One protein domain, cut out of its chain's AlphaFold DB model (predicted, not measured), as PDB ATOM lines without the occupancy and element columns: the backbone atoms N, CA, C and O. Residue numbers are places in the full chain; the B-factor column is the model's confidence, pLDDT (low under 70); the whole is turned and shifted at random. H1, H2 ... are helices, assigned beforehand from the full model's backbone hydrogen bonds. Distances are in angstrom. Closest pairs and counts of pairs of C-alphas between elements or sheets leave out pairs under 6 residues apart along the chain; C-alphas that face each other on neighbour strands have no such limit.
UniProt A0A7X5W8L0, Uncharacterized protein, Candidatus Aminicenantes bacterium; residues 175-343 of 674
ATOM      1  N   ILE A 175     172.871 187.377 108.415       90.88
ATOM      2  CA  ILE A 175     172.100 188.143 109.397       90.88
ATOM      3  C   ILE A 175     170.594 188.092 109.153       90.88
ATOM      4  O   ILE A 175     169.826 188.173 110.108       90.88
ATOM      5  N   ILE A 176     170.155 187.907 107.908       92.19
ATOM      6  CA  ILE A 176     168.746 188.064 107.521       92.19
ATOM      7  C   ILE A 176     167.834 187.113 108.304       92.19
ATOM      8  O   ILE A 176     166.803 187.533 108.825       92.19
ATOM      9  N   LEU A 177     168.245 185.852 108.482       92.69
ATOM     10  CA  LEU A 177     167.490 184.900 109.300       92.69
ATOM     11  C   LEU A 177     167.403 185.348 110.763       92.69
ATOM     12  O   LEU A 177     166.321 185.340 111.333       92.69
ATOM     13  N   ARG A 178     168.516 185.797 111.360       93.00
ATOM     14  CA  ARG A 178     168.517 186.296 112.746       93.00
ATOM     15  C   ARG A 178     167.635 187.533 112.903       93.00
ATOM     16  O   ARG A 178     166.976 187.682 113.927       93.00
ATOM     17  N   PHE A 179     167.624 188.406 111.900       93.56
ATOM     18  CA  PHE A 179     166.784 189.595 111.863       93.56
ATOM     19  C   PHE A 179     165.292 189.234 111.814       93.56
ATOM     20  O   PHE A 179     164.508 189.739 112.617       93.56
ATOM     21  N   LEU A 180     164.900 188.309 110.933       93.81
ATOM     22  CA  LEU A 180     163.518 187.829 110.853       93.81
ATOM     23  C   LEU A 180     163.104 187.054 112.113       93.81
ATOM     24  O   LEU A 180     162.002 187.265 112.617       93.81
ATOM     25  N   ASP A 181     163.991 186.227 112.672       93.38
ATOM     26  CA  ASP A 181     163.765 185.535 113.945       93.38
ATOM     27  C   ASP A 181     163.557 186.528 115.096       93.38
ATOM     28  O   ASP A 181     162.678 186.323 115.934       93.38
ATOM     29  N   PHE A 182     164.327 187.623 115.129       93.56
ATOM     30  CA  PHE A 182     164.159 188.693 116.111       93.56
ATOM     31  C   PHE A 182     162.756 189.304 116.016       93.56
ATOM     32  O   PHE A 182     162.041 189.348 117.015       93.56
ATOM     33  N   ILE A 183     162.306 189.699 114.821       92.19
ATOM     34  CA  ILE A 183     160.943 190.228 114.632       92.19
ATOM     35  C   ILE A 183     159.896 189.184 115.053       92.19
ATOM     36  O   ILE A 183     158.940 189.512 115.758       92.19
ATOM     37  N   GLY A 184     160.099 187.913 114.696       91.00
ATOM     38  CA  GLY A 184     159.230 186.803 115.091       91.00
ATOM     39  C   GLY A 184     159.054 186.670 116.603       91.00
ATOM     40  O   GLY A 184     157.937 186.436 117.069       91.00
ATOM     41  N   GLN A 185     160.122 186.889 117.370       92.81
ATOM     42  CA  GLN A 185     160.127 186.825 118.836       92.81
ATOM     43  C   GLN A 185     159.474 188.040 119.518       92.81
ATOM     44  O   GLN A 185     159.174 187.969 120.711       92.81
ATOM     45  N   HIS A 186     159.209 189.123 118.781       92.25
ATOM     46  CA  HIS A 186     158.657 190.376 119.298       92.25
ATOM     47  C   HIS A 186     157.319 190.726 118.611       92.25
ATOM     48  O   HIS A 186     157.310 191.483 117.639       92.25
ATOM     49  N   PRO A 187     156.166 190.228 119.110       90.12
ATOM     50  CA  PRO A 187     154.845 190.426 118.492       90.12
ATOM     51  C   PRO A 187     154.476 191.876 118.150       90.12
ATOM     52  O   PRO A 187     153.842 192.142 117.135       90.12
ATOM     53  N   GLN A 188     154.912 192.833 118.965       87.50
ATOM     54  CA  GLN A 188     154.719 194.268 118.757       87.50
ATOM     55  C   GLN A 188     155.413 194.823 117.500       87.50
ATOM     56  O   GLN A 188     155.070 195.913 117.042       87.50
ATOM     57  N   LEU A 189     156.378 194.086 116.941       90.12
ATOM     58  CA  LEU A 189     157.051 194.408 115.685       90.12
ATOM     59  C   LEU A 189     156.406 193.728 114.475       90.12
ATOM     60  O   LEU A 189     156.800 194.026 113.354       90.12
ATOM     61  N   HIS A 190     155.418 192.842 114.648       90.12
ATOM     62  CA  HIS A 190     154.823 192.117 113.513       90.12
ATOM     63  C   HIS A 190     154.190 193.069 112.490       90.12
ATOM     64  O   HIS A 190     154.348 192.866 111.293       90.12
ATOM     65  N   MET A 191     153.610 194.187 112.935       87.75
ATOM     66  CA  MET A 191     153.099 195.248 112.048       87.75
ATOM     67  C   MET A 191     154.166 195.889 111.137       87.75
ATOM     68  O   MET A 191     153.834 196.653 110.229       87.75
ATOM     69  N   LEU A 192     155.446 195.603 111.390       91.06
ATOM     70  CA  LEU A 192     156.594 196.094 110.643       91.06
ATOM     71  C   LEU A 192     157.209 195.046 109.706       91.06
ATOM     72  O   LEU A 192     158.221 195.356 109.084       91.06
ATOM     73  N   TYR A 193     156.618 193.854 109.547       91.94
ATOM     74  CA  TYR A 193     157.132 192.854 108.600       91.94
ATOM     75  C   TYR A 193     157.261 193.404 107.179       91.94
ATOM     76  O   TYR A 193     158.288 193.180 106.551       91.94
ATOM     77  N   ASP A 194     156.291 194.184 106.695       91.44
ATOM     78  CA  ASP A 194     156.397 194.803 105.368       91.44
ATOM     79  C   ASP A 194     157.648 195.695 105.261       91.44
ATOM     80  O   ASP A 194     158.385 195.622 104.286       91.44
ATOM     81  N   ALA A 195     157.920 196.511 106.287       92.19
ATOM     82  CA  ALA A 195     159.097 197.381 106.320       92.19
ATOM     83  C   ALA A 195     160.396 196.572 106.450       92.19
ATOM     84  O   ALA A 195     161.410 196.927 105.860       92.19
ATOM     85  N   ALA A 196     160.368 195.465 107.194       93.69
ATOM     86  CA  ALA A 196     161.494 194.548 107.296       93.69
ATOM     87  C   ALA A 196     161.804 193.885 105.949       93.69
ATOM     88  O   ALA A 196     162.968 193.780 105.579       93.69
ATOM     89  N   PHE A 197     160.780 193.480 105.198       96.38
ATOM     90  CA  PHE A 197     160.940 192.901 103.872       96.38
ATOM     91  C   PHE A 197     161.416 193.913 102.829       96.38
ATOM     92  O   PHE A 197     162.262 193.557 102.013       96.38
ATOM     93  N   VAL A 198     160.947 195.164 102.882       94.56
ATOM     94  CA  VAL A 198     161.509 196.262 102.073       94.56
ATOM     95  C   VAL A 198     162.979 196.488 102.429       94.56
ATOM     96  O   VAL A 198     163.818 196.528 101.541       94.56
ATOM     97  N   ALA A 199     163.329 196.530 103.719       93.69
ATOM     98  CA  ALA A 199     164.720 196.686 104.144       93.69
ATOM     99  C   ALA A 199     165.618 195.512 103.707       93.69
ATOM    100  O   ALA A 199     166.793 195.727 103.420       93.69
ATOM    101  N   ILE A 200     165.084 194.285 103.648       95.69
ATOM    102  CA  ILE A 200     165.785 193.118 103.088       95.69
ATOM    103  C   ILE A 200     165.996 193.284 101.582       95.69
ATOM    104  O   ILE A 200     167.092 192.989 101.116       95.69
ATOM    105  N   GLY A 201     164.986 193.766 100.854       94.56
ATOM    106  CA  GLY A 201     165.099 194.103  99.434       94.56
ATOM    107  C   GLY A 201     166.205 195.119  99.201       94.56
ATOM    108  O   GLY A 201     167.178 194.803  98.530       94.56
ATOM    109  N   ASP A 202     166.132 196.268  99.877       91.56
ATOM    110  CA  ASP A 202     167.135 197.334  99.781       91.56
ATOM    111  C   ASP A 202     168.546 196.840 100.153       91.56
ATOM    112  O   ASP A 202     169.525 197.229  99.527       91.56
ATOM    113  N   PHE A 203     168.676 195.959 101.153       91.56
ATOM    114  CA  PHE A 203     169.957 195.337 101.519       91.56
ATOM    115  C   PHE A 203     170.506 194.389 100.437       91.56
ATOM    116  O   PHE A 203     171.712 194.160 100.355       91.56
ATOM    117  N   CYS A 204     169.617 193.824  99.626       90.81
ATOM    118  CA  CYS A 204     169.922 192.963  98.489       90.81
ATOM    119  C   CYS A 204     169.971 193.743  97.158       90.81
ATOM    120  O   CYS A 204     169.958 193.124  96.095       90.81
ATOM    121  N   ASP A 205     169.989 195.082  97.211       90.12
ATOM    122  CA  ASP A 205     169.855 195.994  96.064       90.12
ATOM    123  C   ASP A 205     168.635 195.692  95.168       90.12
ATOM    124  O   ASP A 205     168.642 195.955  93.965       90.12
ATOM    125  N   GLU A 206     167.569 195.141  95.752       92.25
ATOM    126  CA  GLU A 206     166.267 194.965  95.113       92.25
ATOM    127  C   GLU A 206     165.327 196.078  95.563       92.25
ATOM    128  O   GLU A 206     164.975 196.175  96.739       92.25
ATOM    129  N   TRP A 207     164.871 196.902  94.623       88.31
ATOM    130  CA  TRP A 207     163.942 197.976  94.944       88.31
ATOM    131  C   TRP A 207     162.492 197.530  94.748       88.31
ATOM    132  O   TRP A 207     162.068 197.197  93.640       88.31
ATOM    133  N   TYR A 208     161.714 197.561  95.827       91.75
ATOM    134  CA  TYR A 208     160.262 197.427  95.774       91.75
ATOM    135  C   TYR A 208     159.596 198.185  96.922       91.75
ATOM    136  O   TYR A 208     160.083 198.227  98.052       91.75
ATOM    137  N   GLU A 209     158.441 198.779  96.635       91.00
ATOM    138  CA  GLU A 209     157.668 199.520  97.623       91.00
ATOM    139  C   GLU A 209     156.807 198.597  98.489       91.00
ATOM    140  O   GLU A 209     156.411 197.497  98.099       91.00
ATOM    141  N   LYS A 210     156.443 199.095  99.674       91.94
ATOM    142  CA  LYS A 210     155.559 198.399 100.617       91.94
ATOM    143  C   LYS A 210     154.225 197.979  99.986       91.94
ATOM    144  O   LYS A 210     153.679 196.944 100.365       91.94
ATOM    145  N   ASP A 211     153.709 198.757  99.042       91.94
ATOM    146  CA  ASP A 211     152.430 198.477  98.389       91.94
ATOM    147  C   ASP A 211     152.534 197.341  97.358       91.94
ATOM    148  O   ASP A 211     151.552 196.639  97.127       91.94
ATOM    149  N   PHE A 212     153.731 197.049  96.834       94.00
ATOM    150  CA  PHE A 212     153.970 195.878  95.974       94.00
ATOM    151  C   PHE A 212     153.985 194.558  96.757       94.00
ATOM    152  O   PHE A 212     153.919 193.476  96.174       94.00
ATOM    153  N   LEU A 213     154.043 194.638  98.089       94.69
ATOM    154  CA  LEU A 213     154.005 193.501  99.007       94.69
ATOM    155  C   LEU A 213     152.589 193.203  99.517       94.69
ATOM    156  O   LEU A 213     152.433 192.537 100.544       94.69
ATOM    157  N   LYS A 214     151.555 193.724  98.845       94.69
ATOM    158  CA  LYS A 214     150.141 193.541  99.202       94.69
ATOM    159  C   LYS A 214     149.310 193.267  97.964       94.69
ATOM    160  O   LYS A 214     149.663 193.686  96.874       94.69
ATOM    161  N   MET A 215     148.192 192.569  98.137       94.25
ATOM    162  CA  MET A 215     147.204 192.468  97.063       94.25
ATOM    163  C   MET A 215     146.588 193.850  96.821       94.25
ATOM    164  O   MET A 215     146.270 194.559  97.781       94.25
ATOM    165  N   VAL A 216     146.409 194.212  95.556       93.25
ATOM    166  CA  VAL A 216     145.709 195.437  95.154       93.25
ATOM    167  C   VAL A 216     144.253 195.114  94.865       93.25
ATOM    168  O   VAL A 216     143.931 193.994  94.483       93.25
ATOM    169  N   LYS A 217     143.351 196.073  95.069       93.25
ATOM    170  CA  LYS A 217     141.957 195.898  94.663       93.25
ATOM    171  C   LYS A 217     141.777 196.438  93.260       93.25
ATOM    172  O   LYS A 217     142.013 197.621  93.045       93.25
ATOM    173  N   ASP A 218     141.307 195.588  92.364       90.44
ATOM    174  CA  ASP A 218     140.857 196.019  91.049       90.44
ATOM    175  C   ASP A 218     139.660 196.969  91.192       90.44
ATOM    176  O   ASP A 218     138.689 196.666  91.895       90.44
ATOM    177  N   GLU A 219     139.738 198.140  90.561       89.44
ATOM    178  CA  GLU A 219     138.740 199.202  90.731       89.44
ATOM    179  C   GLU A 219     137.383 198.825  90.119       89.44
ATOM    180  O   GLU A 219     136.337 199.215  90.644       89.44
ATOM    181  N   GLU A 220     137.380 198.036  89.041       89.31
ATOM    182  CA  GLU A 220     136.162 197.668  88.318       89.31
ATOM    183  C   GLU A 220     135.418 196.496  88.974       89.31
ATOM    184  O   GLU A 220     134.187 196.488  89.078       89.31
ATOM    185  N   THR A 221     136.154 195.479  89.415       90.06
ATOM    186  CA  THR A 221     135.609 194.211  89.910       90.06
ATOM    187  C   THR A 221     135.675 194.078  91.427       90.06
ATOM    188  O   THR A 221     134.990 193.214  91.989       90.06
ATOM    189  N   GLY A 222     136.478 194.908  92.100       91.19
ATOM    190  CA  GLY A 222     136.708 194.869  93.544       91.19
ATOM    191  C   GLY A 222     137.453 193.622  94.025       91.19
ATOM    192  O   GLY A 222     137.434 193.337  95.227       91.19
ATOM    193  N   LYS A 223     138.039 192.843  93.109       92.62
ATOM    194  CA  LYS A 223     138.782 191.620  93.426       92.62
ATOM    195  C   LYS A 223     140.210 191.948  93.834       92.62
ATOM    196  O   LYS A 223     140.788 192.916  93.358       92.62
ATOM    197  N   ASP A 224     140.759 191.110  94.706       92.06
ATOM    198  CA  ASP A 224     142.171 191.165  95.063       92.06
ATOM    199  C   ASP A 224     143.003 190.628  93.888       92.06
ATOM    200  O   ASP A 224     142.848 189.470  93.489       92.06
ATOM    201  N   GLU A 225     143.890 191.462  93.360       95.19
ATOM    202  CA  GLU A 225     144.800 191.166  92.260       95.19
ATOM    203  C   GLU A 225     146.262 191.285  92.697       95.19
ATOM    204  O   GLU A 225     146.612 191.931  93.693       95.19
ATOM    205  N   VAL A 226     147.126 190.587  91.961       95.56
ATOM    206  CA  VAL A 226     148.574 190.664  92.148       95.56
ATOM    207  C   VAL A 226     149.050 192.020  91.618       95.56
ATOM    208  O   VAL A 226     148.658 192.388  90.514       95.56
ATOM    209  N   PRO A 227     149.891 192.772  92.352       96.06
ATOM    210  CA  PRO A 227     150.454 194.016  91.835       96.06
ATOM    211  C   PRO A 227     151.184 193.795  90.508       96.06
ATOM    212  O   PRO A 227     151.964 192.848  90.401       96.06
ATOM    213  N   ALA A 228     151.002 194.699  89.541       95.50
ATOM    214  CA  ALA A 228     151.602 194.587  88.206       95.50
ATOM    215  C   ALA A 228     153.122 194.344  88.257       95.50
ATOM    216  O   ALA A 228     153.625 193.422  87.628       95.50
ATOM    217  N   MET A 229     153.840 195.078  89.114       95.31
ATOM    218  CA  MET A 229     155.287 194.910  89.295       95.31
ATOM    219  C   MET A 229     155.676 193.500  89.779       95.31
ATOM    220  O   MET A 229     156.700 192.948  89.370       95.31
ATOM    221  N   LEU A 230     154.865 192.888  90.650       96.62
ATOM    222  CA  LEU A 230     155.092 191.517  91.110       96.62
ATOM    223  C   LEU A 230     154.775 190.505  90.002       96.62
ATOM    224  O   LEU A 230     155.493 189.515  89.850       96.62
ATOM    225  N   GLU A 231     153.725 190.753  89.219       96.75
ATOM    226  CA  GLU A 231     153.403 189.956  88.039       96.75
ATOM    227  C   GLU A 231     154.553 189.991  87.021       96.75
ATOM    228  O   GLU A 231     155.051 188.930  86.649       96.75
ATOM    229  N   ASP A 232     155.071 191.166  86.666       96.25
ATOM    230  CA  ASP A 232     156.192 191.321  85.728       96.25
ATOM    231  C   ASP A 232     157.420 190.501  86.149       96.25
ATOM    232  O   ASP A 232     158.014 189.796  85.330       96.25
ATOM    233  N   ASN A 233     157.748 190.484  87.445       96.56
ATOM    234  CA  ASN A 233     158.847 189.674  87.979       96.56
ATOM    235  C   ASN A 233     158.575 188.160  87.881       96.56
ATOM    236  O   ASN A 233     159.477 187.379  87.574       96.56
ATOM    237  N   ILE A 234     157.325 187.717  88.064       97.50
ATOM    238  CA  ILE A 234     156.932 186.318  87.826       97.50
ATOM    239  C   ILE A 234     157.144 185.936  86.354       97.50
ATOM    240  O   ILE A 234     157.629 184.833  86.065       97.50
ATOM    241  N   TYR A 235     156.771 186.816  85.421       97.00
ATOM    242  CA  TYR A 235     156.985 186.585  83.992       97.00
ATOM    243  C   TYR A 235     158.472 186.590  83.644       97.00
ATOM    244  O   TYR A 235     158.914 185.688  82.929       97.00
ATOM    245  N   TYR A 236     159.245 187.526  84.194       94.62
ATOM    246  CA  TYR A 236     160.690 187.613  84.007       94.62
ATOM    247  C   TYR A 236     161.391 186.311  84.413       94.62
ATOM    248  O   TYR A 236     162.092 185.704  83.599       94.62
ATOM    249  N   ILE A 237     161.111 185.801  85.618       95.50
ATOM    250  CA  ILE A 237     161.635 184.516  86.110       95.50
ATOM    251  C   ILE A 237     161.312 183.372  85.137       95.50
ATOM    252  O   ILE A 237     162.141 182.496  84.878       95.50
ATOM    253  N   HIS A 238     160.098 183.359  84.580       95.19
ATOM    254  CA  HIS A 238     159.684 182.326  83.634       95.19
ATOM    255  C   HIS A 238     160.424 182.423  82.292       95.19
ATOM    256  O   HIS A 238     160.814 181.392  81.742       95.19
ATOM    257  N   GLN A 239     160.636 183.636  81.776       93.62
ATOM    258  CA  GLN A 239     161.374 183.879  80.529       93.62
ATOM    259  C   GLN A 239     162.841 183.441  80.625       93.62
ATOM    260  O   GLN A 239     163.394 182.966  79.636       93.62
ATOM    261  N   HIS A 240     163.426 183.504  81.824       91.19
ATOM    262  CA  HIS A 240     164.794 183.060  82.108       91.19
ATOM    263  C   HIS A 240     164.892 181.565  82.460       91.19
ATOM    264  O   HIS A 240     165.932 181.090  82.897       91.19
ATOM    265  N   GLY A 241     163.823 180.786  82.249       92.69
ATOM    266  CA  GLY A 241     163.842 179.328  82.408       92.69
ATOM    267  C   GLY A 241     163.609 178.822  83.835       92.69
ATOM    268  O   GLY A 241     163.542 177.611  84.039       92.69
ATOM    269  N   HIS A 242     163.379 179.716  84.799       91.44
ATOM    270  CA  HIS A 242     163.277 179.387  86.229       91.44
ATOM    271  C   HIS A 242     161.829 179.390  86.759       91.44
ATOM    272  O   HIS A 242     161.560 179.644  87.933       91.44
ATOM    273  N   GLY A 243     160.848 179.123  85.891       85.00
ATOM    274  CA  GLY A 243     159.424 179.243  86.214       85.00
ATOM    275  C   GLY A 243     158.945 178.397  87.409       85.00
ATOM    276  O   GLY A 243     159.198 177.198  87.495       85.00
ATOM    277  N   LEU A 244     158.110 178.986  88.277       85.81
ATOM    278  CA  LEU A 244     157.478 178.305  89.433       85.81
ATOM    279  C   LEU A 244     156.315 177.359  89.039       85.81
ATOM    280  O   LEU A 244     155.598 176.798  89.877       85.81
ATOM    281  N   GLY A 245     156.106 177.164  87.741       87.94
ATOM    282  CA  GLY A 245     155.049 176.362  87.144       87.94
ATOM    283  C   GLY A 245     155.287 176.190  85.648       87.94
ATOM    284  O   GLY A 245     156.270 176.682  85.097       87.94
ATOM    285  N   LYS A 246     154.361 175.513  84.960       88.19
ATOM    286  CA  LYS A 246     154.463 175.320  83.501       88.19
ATOM    287  C   LYS A 246     154.278 176.616  82.716       88.19
ATOM    288  O   LYS A 246     154.667 176.664  81.557       88.19
ATOM    289  N   LYS A 247     153.610 177.598  83.320       94.50
ATOM    290  CA  LYS A 247     153.324 178.916  82.757       94.50
ATOM    291  C   LYS A 247     153.255 179.956  83.887       94.50
ATOM    292  O   LYS A 247     152.878 179.559  84.998       94.50
ATOM    293  N   PRO A 248     153.568 181.237  83.636       94.06
ATOM    294  CA  PRO A 248     153.585 182.283  84.662       94.06
ATOM    295  C   PRO A 248     152.221 182.492  85.340       94.06
ATOM    296  O   PRO A 248     152.164 182.651  86.558       94.06
ATOM    297  N   GLU A 249     151.106 182.332  84.618       96.50
ATOM    298  CA  GLU A 249     149.751 182.525  85.167       96.50
ATOM    299  C   GLU A 249     149.404 181.488  86.246       96.50
ATOM    300  O   GLU A 249     148.457 181.658  87.016       96.50
ATOM    301  N   GLN A 250     150.138 180.371  86.309       95.81
ATOM    302  CA  GLN A 250     149.988 179.411  87.401       95.81
ATOM    303  C   GLN A 250     150.524 179.978  88.714       95.81
ATOM    304  O   GLN A 250     149.902 179.750  89.747       95.81
ATOM    305  N   SER A 251     151.634 180.715  88.666       95.19
ATOM    306  CA  SER A 251     152.230 181.382  89.824       95.19
ATOM    307  C   SER A 251     151.353 182.543  90.291       95.19
ATOM    308  O   SER A 251     151.068 182.635  91.481       95.19
ATOM    309  N   VAL A 252     150.823 183.349  89.362       96.75
ATOM    310  CA  VAL A 252     149.848 184.418  89.671       96.75
ATOM    311  C   VAL A 252     148.623 183.834  90.386       96.75
ATOM    312  O   VAL A 252     148.293 184.230  91.501       96.75
ATOM    313  N   LYS A 253     148.042 182.752  89.848       96.50
ATOM    314  CA  LYS A 253     146.934 182.024  90.497       96.50
ATOM    315  C   LYS A 253     147.288 181.404  91.846       96.50
ATOM    316  O   LYS A 253     146.382 181.029  92.592       96.50
ATOM    317  N   MET A 254     148.568 181.184  92.149       97.00
ATOM    318  CA  MET A 254     148.990 180.743  93.479       97.00
ATOM    319  C   MET A 254     148.919 181.902  94.477       97.00
ATOM    320  O   MET A 254     148.423 181.674  95.581       97.00
ATOM    321  N   PHE A 255     149.304 183.122  94.084       96.31
ATOM    322  CA  PHE A 255     149.137 184.328  94.905       96.31
ATOM    323  C   PHE A 255     147.661 184.620  95.180       96.31
ATOM    324  O   PHE A 255     147.267 184.678  96.340       96.31
ATOM    325  N   GLU A 256     146.820 184.654  94.141       95.12
ATOM    326  CA  GLU A 256     145.365 184.876  94.270       95.12
ATOM    327  C   GLU A 256     144.679 183.870  95.213       95.12
ATOM    328  O   GLU A 256     143.661 184.157  95.839       95.12
ATOM    329  N   LYS A 257     145.225 182.650  95.316       96.19
ATOM    330  CA  LYS A 257     144.703 181.579  96.181       96.19
ATOM    331  C   LYS A 257     145.343 181.543  97.568       96.19
ATOM    332  O   LYS A 257     145.079 180.600  98.315       96.19
ATOM    333  N   GLY A 258     146.214 182.495  97.896       96.25
ATOM    334  CA  GLY A 258     146.920 182.546  99.174       96.25
ATOM    335  C   GLY A 258     147.916 181.404  99.392       96.25
ATOM    336  O   GLY A 258     148.187 181.031 100.530       96.25
ATOM    337  N   LYS A 259     148.458 180.805  98.323       97.50
ATOM    338  CA  LYS A 259     149.405 179.673  98.386       97.50
ATOM    339  C   LYS A 259     150.852 180.135  98.585       97.50
ATOM    340  O   LYS A 259     151.768 179.653  97.919       97.50
ATOM    341  N   TYR A 260     151.052 181.076  99.499       97.94
ATOM    342  CA  TYR A 260     152.319 181.777  99.705       97.94
ATOM    343  C   TYR A 260     153.459 180.844 100.143       97.94
ATOM    344  O   TYR A 260     154.546 180.905  99.574       97.94
ATOM    345  N   ASP A 261     153.201 179.901 101.057       98.31
ATOM    346  CA  ASP A 261     154.189 178.896 101.482       98.31
ATOM    347  C   ASP A 261     154.681 178.028 100.301       98.31
ATOM    348  O   ASP A 261     155.869 177.728 100.191       98.31
ATOM    349  N   GLU A 262     153.776 177.658  99.383       98.00
ATOM    350  CA  GLU A 262     154.102 176.857  98.191       98.00
ATOM    351  C   GLU A 262     154.960 177.660  97.197       98.00
ATOM    352  O   GLU A 262     155.862 177.101  96.573       98.00
ATOM    353  N   ILE A 263     154.704 178.966  97.057       98.12
ATOM    354  CA  ILE A 263     155.498 179.877  96.216       98.12
ATOM    355  C   ILE A 263     156.931 179.965  96.748       98.12
ATOM    356  O   ILE A 263     157.872 179.675  96.011       98.12
ATOM    357  N   VAL A 264     157.092 180.286  98.037       98.31
ATOM    358  CA  VAL A 264     158.410 180.403  98.683       98.31
ATOM    359  C   VAL A 264     159.182 179.084  98.601       98.31
ATOM    360  O   VAL A 264     160.364 179.081  98.264       98.31
ATOM    361  N   GLN A 265     158.519 177.945  98.830       98.31
ATOM    362  CA  GLN A 265     159.147 176.630  98.698       98.31
ATOM    363  C   GLN A 265     159.690 176.384  97.283       98.31
ATOM    364  O   GLN A 265     160.795 175.861  97.132       98.31
ATOM    365  N   LYS A 266     158.926 176.739  96.245       98.06
ATOM    366  CA  LYS A 266     159.363 176.569  94.855       98.06
ATOM    367  C   LYS A 266     160.538 177.477  94.513       98.06
ATOM    368  O   LYS A 266     161.477 177.004  93.887       98.06
ATOM    369  N   ILE A 267     160.515 178.732  94.958       98.25
ATOM    370  CA  ILE A 267     161.627 179.675  94.768       98.25
ATOM    371  C   ILE A 267     162.904 179.147  95.425       98.25
ATOM    372  O   ILE A 267     163.961 179.105  94.797       98.25
ATOM    373  N   TYR A 268     162.801 178.660  96.663       98.31
ATOM    374  CA  TYR A 268     163.931 178.053  97.360       98.31
ATOM    375  C   TYR A 268     164.485 176.835  96.601       98.31
ATOM    376  O   TYR A 268     165.692 176.715  96.416       98.31
ATOM    377  N   GLN A 269     163.619 175.957  96.083       97.94
ATOM    378  CA  GLN A 269     164.049 174.811  95.271       97.94
ATOM    379  C   GLN A 269     164.763 175.226  93.979       97.94
ATOM    380  O   GLN A 269     165.781 174.621  93.644       97.94
ATOM    381  N   GLN A 270     164.267 176.252  93.278       97.44
ATOM    382  CA  GLN A 270     164.941 176.796  92.094       97.44
ATOM    383  C   GLN A 270     166.309 177.385  92.451       97.44
ATOM    384  O   GLN A 270     167.291 177.127  91.763       97.44
ATOM    385  N   THR A 271     166.399 178.088  93.582       97.44
ATOM    386  CA  THR A 271     167.658 178.648  94.093       97.44
ATOM    387  C   THR A 271     168.698 177.553  94.344       97.44
ATOM    388  O   THR A 271     169.836 177.671  93.899       97.44
ATOM    389  N   ILE A 272     168.320 176.451  95.002       97.75
ATOM    390  CA  ILE A 272     169.230 175.316  95.227       97.75
ATOM    391  C   ILE A 272     169.641 174.653  93.906       97.75
ATOM    392  O   ILE A 272     170.822 174.371  93.716       97.75
ATOM    393  N   GLY A 273     168.696 174.449  92.982       96.62
ATOM    394  CA  GLY A 273     168.987 173.880  91.663       96.62
ATOM    395  C   GLY A 273     169.994 174.716  90.870       96.62
ATOM    396  O   GLY A 273     170.956 174.166  90.334       96.62
ATOM    397  N   LEU A 274     169.828 176.043  90.872       95.50
ATOM    398  CA  LEU A 274     170.768 176.983  90.262       95.50
ATOM    399  C   LEU A 274     172.170 176.847  90.874       95.50
ATOM    400  O   LEU A 274     173.159 176.763  90.148       95.50
ATOM    401  N   LEU A 275     172.276 176.779  92.204       95.62
ATOM    402  CA  LEU A 275     173.571 176.641  92.879       95.62
ATOM    403  C   LEU A 275     174.271 175.325  92.528       95.62
ATOM    404  O   LEU A 275     175.473 175.327  92.263       95.62
ATOM    405  N   GLU A 276     173.537 174.213  92.483       96.44
ATOM    406  CA  GLU A 276     174.075 172.909  92.077       96.44
ATOM    407  C   GLU A 276     174.548 172.912  90.614       96.44
ATOM    408  O   GLU A 276     175.632 172.403  90.312       96.44
ATOM    409  N   GLU A 277     173.779 173.532  89.713       95.25
ATOM    410  CA  GLU A 277     174.150 173.702  88.307       95.25
ATOM    411  C   GLU A 277     175.446 174.509  88.167       95.25
ATOM    412  O   GLU A 277     176.407 174.037  87.552       95.25
ATOM    413  N   LYS A 278     175.513 175.702  88.773       94.19
ATOM    414  CA  LYS A 278     176.685 176.585  88.663       94.19
ATOM    415  C   LYS A 278     177.919 175.986  89.326       94.19
ATOM    416  O   LYS A 278     179.024 176.106  88.797       94.19
ATOM    417  N   LYS A 279     177.744 175.262  90.432       95.31
ATOM    418  CA  LYS A 279     178.810 174.490  91.077       95.31
ATOM    419  C   LYS A 279     179.366 173.397  90.160       95.31
ATOM    420  O   LYS A 279     180.582 173.229  90.079       95.31
ATOM    421  N   SER A 280     178.498 172.692  89.433       95.19
ATOM    422  CA  SER A 280     178.898 171.709  88.416       95.19
ATOM    423  C   SER A 280     179.620 172.368  87.232       95.19
ATOM    424  O   SER A 280     180.645 171.866  86.773       95.19
ATOM    425  N   GLN A 281     179.131 173.526  86.775       93.19
ATOM    426  CA  GLN A 281     179.688 174.273  85.645       93.19
ATOM    427  C   GLN A 281     181.080 174.856  85.934       93.19
ATOM    428  O   GLN A 281     181.963 174.796  85.077       93.19
ATOM    429  N   HIS A 282     181.278 175.446  87.114       90.81
ATOM    430  CA  HIS A 282     182.501 176.176  87.459       90.81
ATOM    431  C   HIS A 282     183.508 175.354  88.272       90.81
ATOM    432  O   HIS A 282     184.682 175.724  88.331       90.81
ATOM    433  N   GLY A 283     183.081 174.223  88.837       93.62
ATOM    434  CA  GLY A 283     183.896 173.349  89.674       93.62
ATOM    435  C   GLY A 283     183.908 173.761  91.151       93.62
ATOM    436  O   GLY A 283     183.733 174.928  91.500       93.62
ATOM    437  N   GLU A 284     184.155 172.781  92.029       93.81
ATOM    438  CA  GLU A 284     184.102 172.930  93.495       93.81
ATOM    439  C   GLU A 284     185.003 174.052  94.026       93.81
ATOM    440  O   GLU A 284     184.604 174.799  94.913       93.81
ATOM    441  N   GLU A 285     186.221 174.167  93.493       92.31
ATOM    442  CA  GLU A 285     187.218 175.134  93.958       92.31
ATOM    443  C   GLU A 285     186.772 176.573  93.687       92.31
ATOM    444  O   GLU A 285     186.744 177.398  94.599       92.31
ATOM    445  N   ASN A 286     186.348 176.852  92.456       88.69
ATOM    446  CA  ASN A 286     185.848 178.158  92.035       88.69
ATOM    447  C   ASN A 286     184.571 178.538  92.777       88.69
ATOM    448  O   ASN A 286     184.459 179.659  93.274       88.69
ATOM    449  N   TYR A 287     183.650 177.584  92.926       91.25
ATOM    450  CA  TYR A 287     182.440 177.787  93.709       91.25
ATOM    451  C   TYR A 287     182.767 178.091  95.176       91.25
ATOM    452  O   TYR A 287     182.217 179.026  95.743       91.25
ATOM    453  N   SER A 288     183.719 177.371  95.780       90.75
ATOM    454  CA  SER A 288     184.160 177.606  97.165       90.75
ATOM    455  C   SER A 288     184.862 178.954  97.354       90.75
ATOM    456  O   SER A 288     184.874 179.495  98.461       90.75
ATOM    457  N   LEU A 289     185.509 179.484  96.313       87.94
ATOM    458  CA  LEU A 289     186.078 180.833  96.329       87.94
ATOM    459  C   LEU A 289     184.974 181.890  96.235       87.94
ATOM    460  O   LEU A 289     184.986 182.831  97.023       87.94
ATOM    461  N   TRP A 290     184.013 181.703  95.329       89.69
ATOM    462  CA  TRP A 290     182.846 182.576  95.185       89.69
ATOM    463  C   TRP A 290     181.968 182.588  96.443       89.69
ATOM    464  O   TRP A 290     181.558 183.652  96.891       89.69
ATOM    465  N   GLU A 291     181.747 181.433  97.075       88.50
ATOM    466  CA  GLU A 291     180.922 181.294  98.283       88.50
ATOM    467  C   GLU A 291     181.485 182.072  99.485       88.50
ATOM    468  O   GLU A 291     180.745 182.436 100.396       88.50
ATOM    469  N   LYS A 292     182.792 182.357  99.485       86.31
ATOM    470  CA  LYS A 292     183.434 183.221 100.490       86.31
ATOM    471  C   LYS A 292     183.215 184.712 100.222       86.31
ATOM    472  O   LYS A 292     183.501 185.518 101.105       86.31
ATOM    473  N   GLY A 293     182.772 185.071  99.017       82.12
ATOM    474  CA  GLY A 293     182.372 186.423  98.649       82.12
ATOM    475  C   GLY A 293     181.056 186.836  99.311       82.12
ATOM    476  O   GLY A 293     180.333 186.021  99.887       82.12
ATOM    477  N   ARG A 294     180.760 188.135  99.249       78.12
ATOM    478  CA  ARG A 294     179.578 188.763  99.864       78.12
ATOM    479  C   ARG A 294     178.840 189.698  98.899       78.12
ATOM    480  O   ARG A 294     178.187 190.628  99.339       78.12
ATOM    481  N   GLY A 295     178.965 189.455  97.595       84.50
ATOM    482  CA  GLY A 295     178.261 190.246  96.589       84.50
ATOM    483  C   GLY A 295     176.751 189.996  96.604       84.50
ATOM    484  O   GLY A 295     176.268 188.988  97.132       84.50
ATOM    485  N   ARG A 296     176.011 190.889  95.943       88.88
ATOM    486  CA  ARG A 296     174.545 190.881  95.810       88.88
ATOM    487  C   ARG A 296     173.891 189.499  95.597       88.88
ATOM    488  O   ARG A 296     173.007 189.157  96.382       88.88
ATOM    489  N   PRO A 297     174.338 188.624  94.667       92.25
ATOM    490  CA  PRO A 297     173.720 187.304  94.481       92.25
ATOM    491  C   PRO A 297     173.685 186.467  95.765       92.25
ATOM    492  O   PRO A 297     172.749 185.703  96.000       92.25
ATOM    493  N   ARG A 298     174.708 186.611  96.618       91.12
ATOM    494  CA  ARG A 298     174.787 185.892  97.885       91.12
ATOM    495  C   ARG A 298     173.761 186.410  98.884       91.12
ATOM    496  O   ARG A 298     173.136 185.588  99.552       91.12
ATOM    497  N   HIS A 299     173.567 187.724  98.963       92.06
ATOM    498  CA  HIS A 299     172.527 188.313  99.805       92.06
ATOM    499  C   HIS A 299     171.133 187.845  99.367       92.06
ATOM    500  O   HIS A 299     170.375 187.395 100.225       92.06
ATOM    501  N   ASN A 300     170.840 187.792  98.060       94.81
ATOM    502  CA  ASN A 300     169.559 187.277  97.551       94.81
ATOM    503  C   ASN A 300     169.327 185.817  97.976       94.81
ATOM    504  O   ASN A 300     168.257 185.474  98.476       94.81
ATOM    505  N   ILE A 301     170.340 184.953  97.840       95.69
ATOM    506  CA  ILE A 301     170.261 183.540  98.255       95.69
ATOM    507  C   ILE A 301     170.017 183.417  99.764       95.69
ATOM    508  O   ILE A 301     169.158 182.644 100.192       95.69
ATOM    509  N   GLU A 302     170.766 184.167 100.578       94.81
ATOM    510  CA  GLU A 302     170.623 184.155 102.037       94.81
ATOM    511  C   GLU A 302     169.251 184.687 102.475       94.81
ATOM    512  O   GLU A 302     168.645 184.139 103.398       94.81
ATOM    513  N   ALA A 303     168.727 185.700 101.783       96.50
ATOM    514  CA  ALA A 303     167.402 186.252 102.018       96.50
ATOM    515  C   ALA A 303     166.296 185.244 101.682       96.50
ATOM    516  O   ALA A 303     165.400 185.020 102.498       96.50
ATOM    517  N   ILE A 304     166.378 184.582 100.524       98.00
ATOM    518  CA  ILE A 304     165.419 183.551 100.100       98.00
ATOM    519  C   ILE A 304     165.410 182.375 101.087       98.00
ATOM    520  O   ILE A 304     164.339 181.928 101.503       98.00
ATOM    521  N   ASP A 305     166.585 181.890 101.499       97.56
ATOM    522  CA  ASP A 305     166.715 180.826 102.501       97.56
ATOM    523  C   ASP A 305     166.129 181.247 103.861       97.56
ATOM    524  O   ASP A 305     165.394 180.484 104.494       97.56
ATOM    525  N   ALA A 306     166.383 182.485 104.297       96.94
ATOM    526  CA  ALA A 306     165.810 183.027 105.525       96.94
ATOM    527  C   ALA A 306     164.276 183.107 105.460       96.94
ATOM    528  O   ALA A 306     163.599 182.634 106.376       96.94
ATOM    529  N   ILE A 307     163.720 183.629 104.361       97.62
ATOM    530  CA  ILE A 307     162.270 183.704 104.131       97.62
ATOM    531  C   ILE A 307     161.653 182.300 104.138       97.62
ATOM    532  O   ILE A 307     160.647 182.073 104.813       97.62
ATOM    533  N   TYR A 308     162.275 181.335 103.456       98.12
ATOM    534  CA  TYR A 308     161.832 179.939 103.440       98.12
ATOM    535  C   TYR A 308     161.782 179.312 104.838       98.12
ATOM    536  O   TYR A 308     160.848 178.574 105.154       98.12
ATOM    537  N   LYS A 309     162.746 179.626 105.704       97.25
ATOM    538  CA  LYS A 309     162.782 179.104 107.077       97.25
ATOM    539  C   LYS A 309     161.700 179.698 107.977       97.25
ATOM    540  O   LYS A 309     161.216 178.992 108.863       97.25
ATOM    541  N   VAL A 310     161.303 180.954 107.760       96.44
ATOM    542  CA  VAL A 310     160.328 181.633 108.633       96.44
ATOM    543  C   VAL A 310     158.889 181.600 108.116       96.44
ATOM    544  O   VAL A 310     157.975 181.692 108.936       96.44
ATOM    545  N   ILE A 311     158.650 181.416 106.808       97.19
ATOM    546  CA  ILE A 311     157.317 181.537 106.171       97.19
ATOM    547  C   ILE A 311     156.220 180.727 106.876       97.19
ATOM    548  O   ILE A 311     155.105 181.216 107.054       97.19
ATOM    549  N   GLY A 312     156.541 179.518 107.344       95.88
ATOM    550  CA  GLY A 312     155.584 178.645 108.029       95.88
ATOM    551  C   GLY A 312     155.088 179.197 109.370       95.88
ATOM    552  O   GLY A 312     153.970 178.882 109.776       95.88
ATOM    553  N   ASN A 313     155.889 180.047 110.019       95.19
ATOM    554  CA  ASN A 313     155.614 180.634 111.330       95.19
ATOM    555  C   ASN A 313     155.104 182.083 111.253       95.19
ATOM    556  O   ASN A 313     154.703 182.635 112.277       95.19
ATOM    557  N   LEU A 314     155.115 182.710 110.070       94.50
ATOM    558  CA  LEU A 314     154.628 184.078 109.906       94.50
ATOM    559  C   LEU A 314     153.104 184.160 110.109       94.50
ATOM    560  O   LEU A 314     152.375 183.269 109.647       94.50
ATOM    561  N   PRO A 315     152.591 185.241 110.732       93.75
ATOM    562  CA  PRO A 315     151.159 185.516 110.738       93.75
ATOM    563  C   PRO A 315     150.616 185.598 109.305       93.75
ATOM    564  O   PRO A 315     151.288 186.101 108.404       93.75
ATOM    565  N   GLY A 316     149.394 185.100 109.093       92.56
ATOM    566  CA  GLY A 316     148.831 184.895 107.752       92.56
ATOM    567  C   GLY A 316     148.820 186.148 106.869       92.56
ATOM    568  O   GLY A 316     149.073 186.045 105.671       92.56
ATOM    569  N   GLU A 317     148.601 187.319 107.465       91.44
ATOM    570  CA  GLU A 317     148.587 188.618 106.780       91.44
ATOM    571  C   GLU A 317     149.950 189.044 106.200       91.44
ATOM    572  O   GLU A 317     149.972 189.775 105.216       91.44
ATOM    573  N   TYR A 318     151.074 188.528 106.717       95.31
ATOM    574  CA  TYR A 318     152.428 188.859 106.232       95.31
ATOM    575  C   TYR A 318     153.028 187.796 105.307       95.31
ATOM    576  O   TYR A 318     154.096 187.997 104.729       95.31
ATOM    577  N   LYS A 319     152.354 186.652 105.135       97.12
ATOM    578  CA  LYS A 319     152.830 185.593 104.233       97.12
ATOM    579  C   LYS A 319     152.865 186.044 102.772       97.12
ATOM    580  O   LYS A 319     153.745 185.608 102.035       97.12
ATOM    581  N   MET A 320     151.943 186.923 102.372       96.19
ATOM    582  CA  MET A 320     151.936 187.517 101.032       96.19
ATOM    583  C   MET A 320     153.201 188.353 100.808       96.19
ATOM    584  O   MET A 320     153.928 188.085  99.855       96.19
ATOM    585  N   ALA A 321     153.520 189.263 101.735       96.88
ATOM    586  CA  ALA A 321     154.712 190.108 101.665       96.88
ATOM    587  C   ALA A 321     156.007 189.285 101.591       96.88
ATOM    588  O   ALA A 321     156.882 189.563 100.771       96.88
ATOM    589  N   ALA A 322     156.102 188.218 102.388       97.75
ATOM    590  CA  ALA A 322     157.227 187.290 102.352       97.75
ATOM    591  C   ALA A 322     157.363 186.578 100.992       97.75
ATOM    592  O   ALA A 322     158.463 186.482 100.449       97.75
ATOM    593  N   ALA A 323     156.253 186.101 100.416       98.19
ATOM    594  CA  ALA A 323     156.265 185.446  99.110       98.19
ATOM    595  C   ALA A 323     156.580 186.418  97.966       98.19
ATOM    596  O   ALA A 323     157.351 186.063  97.079       98.19
ATOM    597  N   ALA A 324     156.032 187.634  98.003       97.75
ATOM    598  CA  ALA A 324     156.342 188.697  97.051       97.75
ATOM    599  C   ALA A 324     157.833 189.067  97.100       97.75
ATOM    600  O   ALA A 324     158.503 189.072  96.072       97.75
ATOM    601  N   SER A 325     158.384 189.254  98.302       97.81
ATOM    602  CA  SER A 325     159.813 189.544  98.493       97.81
ATOM    603  C   SER A 325     160.701 188.428  97.950       97.81
ATOM    604  O   SER A 325     161.670 188.697  97.251       97.81
ATOM    605  N   ALA A 326     160.350 187.160  98.200       98.25
ATOM    606  CA  ALA A 326     161.082 186.027  97.636       98.25
ATOM    607  C   ALA A 326     161.064 186.022  96.097       98.25
ATOM    608  O   ALA A 326     162.060 185.639  95.488       98.25
ATOM    609  N   VAL A 327     159.959 186.445  95.464       98.25
ATOM    610  CA  VAL A 327     159.875 186.587  94.001       98.25
ATOM    611  C   VAL A 327     160.820 187.682  93.512       98.25
ATOM    612  O   VAL A 327     161.603 187.405  92.610       98.25
ATOM    613  N   PHE A 328     160.801 188.876  94.112       97.56
ATOM    614  CA  PHE A 328     161.704 189.968  93.726       97.56
ATOM    615  C   PHE A 328     163.179 189.569  93.872       97.56
ATOM    616  O   PHE A 328     163.939 189.644  92.911       97.56
ATOM    617  N   LEU A 329     163.558 189.016  95.029       97.19
ATOM    618  CA  LEU A 329     164.923 188.545  95.297       97.19
ATOM    619  C   LEU A 329     165.384 187.475  94.300       97.19
ATOM    620  O   LEU A 329     166.542 187.462  93.881       97.19
ATOM    621  N   PHE A 330     164.493 186.557  93.920       97.69
ATOM    622  CA  PHE A 330     164.831 185.511  92.959       97.69
ATOM    623  C   PHE A 330     164.883 186.026  91.520       97.69
ATOM    624  O   PHE A 330     165.694 185.542  90.738       97.69
ATOM    625  N   SER A 331     164.062 187.018  91.179       96.00
ATOM    626  CA  SER A 331     164.121 187.712  89.893       96.00
ATOM    627  C   SER A 331     165.484 188.382  89.697       96.00
ATOM    628  O   SER A 331     166.172 188.078  88.723       96.00
ATOM    629  N   GLY A 332     165.951 189.159  90.681       94.56
ATOM    630  CA  GLY A 332     167.294 189.748  90.644       94.56
ATOM    631  C   GLY A 332     168.420 188.705  90.689       94.56
ATOM    632  O   GLY A 332     169.452 188.859  90.037       94.56
ATOM    633  N   LEU A 333     168.219 187.569  91.370       95.12
ATOM    634  CA  LEU A 333     169.176 186.455  91.308       95.12
ATOM    635  C   LEU A 333     169.244 185.823  89.907       95.12
ATOM    636  O   LEU A 333     170.333 185.450  89.471       95.12
ATOM    637  N   ALA A 334     168.109 185.696  89.213       94.06
ATOM    638  CA  ALA A 334     168.048 185.183  87.849       94.06
ATOM    639  C   ALA A 334     168.745 186.132  86.862       94.06
ATOM    640  O   ALA A 334     169.489 185.666  86.004       94.06
ATOM    641  N   GLU A 335     168.594 187.447  87.034       91.44
ATOM    642  CA  GLU A 335     169.346 188.463  86.280       91.44
ATOM    643  C   GLU A 335     170.867 188.323  86.490       91.44
ATOM    644  O   GLU A 335     171.671 188.454  85.565       91.44
ATOM    645  N   LEU A 336     171.281 188.002  87.718       91.44
ATOM    646  CA  LEU A 336     172.684 187.873  88.103       91.44
ATOM    647  C   LEU A 336     173.236 186.446  87.970       91.44
ATOM    648  O   LEU A 336     174.353 186.184  88.426       91.44
ATOM    649  N   GLU A 337     172.523 185.514  87.335       92.25
ATOM    650  CA  GLU A 337     172.875 184.088  87.349       92.25
ATOM    651  C   GLU A 337     174.294 183.794  86.834       92.25
ATOM    652  O   GLU A 337     174.949 182.857  87.294       92.25
ATOM    653  N   MET A 338     174.811 184.610  85.909       88.94
ATOM    654  CA  MET A 338     176.153 184.435  85.348       88.94
ATOM    655  C   MET A 338     177.281 184.733  86.344       88.94
ATOM    656  O   MET A 338     178.425 184.332  86.112       88.94
ATOM    657  N   SER A 339     176.977 185.476  87.410       88.69
ATOM    658  CA  SER A 339     177.921 185.811  88.481       88.69
ATOM    659  C   SER A 339     178.016 184.704  89.538       88.69
ATOM    660  O   SER A 339     179.012 184.611  90.257       88.69
ATOM    661  N   VAL A 340     177.013 183.823  89.610       92.06
ATOM    662  CA  VAL A 340     176.932 182.757  90.611       92.06
ATOM    663  C   VAL A 340     178.006 181.697  90.347       92.06
ATOM    664  O   VAL A 340     178.044 181.060  89.297       92.06
ATOM    665  N   GLY A 341     178.888 181.488  91.326       89.06
ATOM    666  CA  GLY A 341     179.946 180.476  91.279       89.06
ATOM    667  C   GLY A 341     181.161 180.844  90.419       89.06
ATOM    668  O   GLY A 341     182.046 180.002  90.247       89.06
ATOM    669  N   ARG A 342     181.232 182.069  89.877       87.69
ATOM    670  CA  ARG A 342     182.305 182.492  88.967       87.69
ATOM    671  C   ARG A 342     183.328 183.404  89.677       87.69
ATOM    672  O   ARG A 342     182.966 184.491  90.116       87.69
ATOM    673  N   PRO A 343     184.617 183.024  89.766       85.88
ATOM    674  CA  PRO A 343     185.643 183.852  90.399       85.88
ATOM    675  C   PRO A 343     186.130 184.947  89.439       85.88
ATOM    676  O   PRO A 343     186.938 184.691  88.547       85.88
TER     677      PRO A 343
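AT A GLANCE: This is residues 175 to 343 of the 674 residues of an uncharacterized protein of Candidatus Aminicenantes bacterium (UniProt A0A7X5W8L0). H9 runs through the core of a helical body, with H8 beside it, H2 and H6 on other sides of it, and H1 packed on H2 and H8; these five make a bundle, helices packed side by side. H4 and H5 make a hairpin that covers another side, with H4 on H9 and H5 on one end of H6; H7 lies at one end of the length, and at the other a loop reaches out to Glu 220. The printed part has 169 residues and nine named helices, H1 to H9 in order, with no named strand: class all helix. It is compact, with a radius of gyration of the C-alphas of 15.9 A and spans of 53 by 38 by 24 A.

HOW THE PARTS SIT: H1, residues 175 to 185, and H2, residues 187 to 203, form a hairpin, closest at the C-alphas of Ile 183 and Leu 189, 5.8 A apart. H2 has a kink of 55 degrees near residue 194. H3, residues 210 to 213, touches the hub H9, residues 316 to 335, closest at C-alphas 213 and 321, 4.4 A apart. H2 touches H9 at a shallow tilt of 10 degrees, the same way, closest at C-alphas 194 and 321, 6.2 A apart. H4, residues 228 to 239, touches H9 at a steep tilt of 46 degrees, closest at C-alphas 237 and 331, 5.5 A apart. H5, residues 248 to 256, forms hairpins with H4 and with H6, residues 260 to 282. H6 touches H9 at a shallow tilt of 23 degrees, closest at C-alphas 260 and 323, 5.4 A apart. H7, residues 284 to 290, and H6 only just touch, only at the corner, with 3 pairs of C-alphas within 8 A; the closest are 279 and 287, 5.6 A apart. H8, residues 296 to 313, forms a hairpin with H9, closest at C-alphas 300 and 329, 5.3 A apart. H8 touches H1 with residues 302 to 310 alone, closest at C-alphas 177 and 306, 4.5 A apart. H1 and H9 are apart. Every O i to N i+4 pair is within hydrogen-bond range in H1, H4, H5, H6 and H7, against 8 of 13 in H2, 12 of 14 in H8 and 14 of 16 in H9; H3 is too short for such a pair.

IN THESE COORDINATES: H1 begins at C-alpha 175, (172.100, 188.143, 109.397). H2 measures 23.3 A, H8 26.5 A and H9 29.9 A; H6, the longest by residues, measures 33.0 A from C-alpha 260 at (152.319, 181.777, 99.705). H9 ends at C-alpha 335, (169.346, 188.463, 86.280).

THE WHOLE: The C-alphas farthest apart are those of Glu 220 and Glu 285, 56.1 A. The link from H3 to H4, residues 214 to 227, is long; in it residues 216 to 217 pair with 224 to 225, antiparallel. The printed part has no cut, its mean pLDDT is 93.6, and no printed residue is under 70.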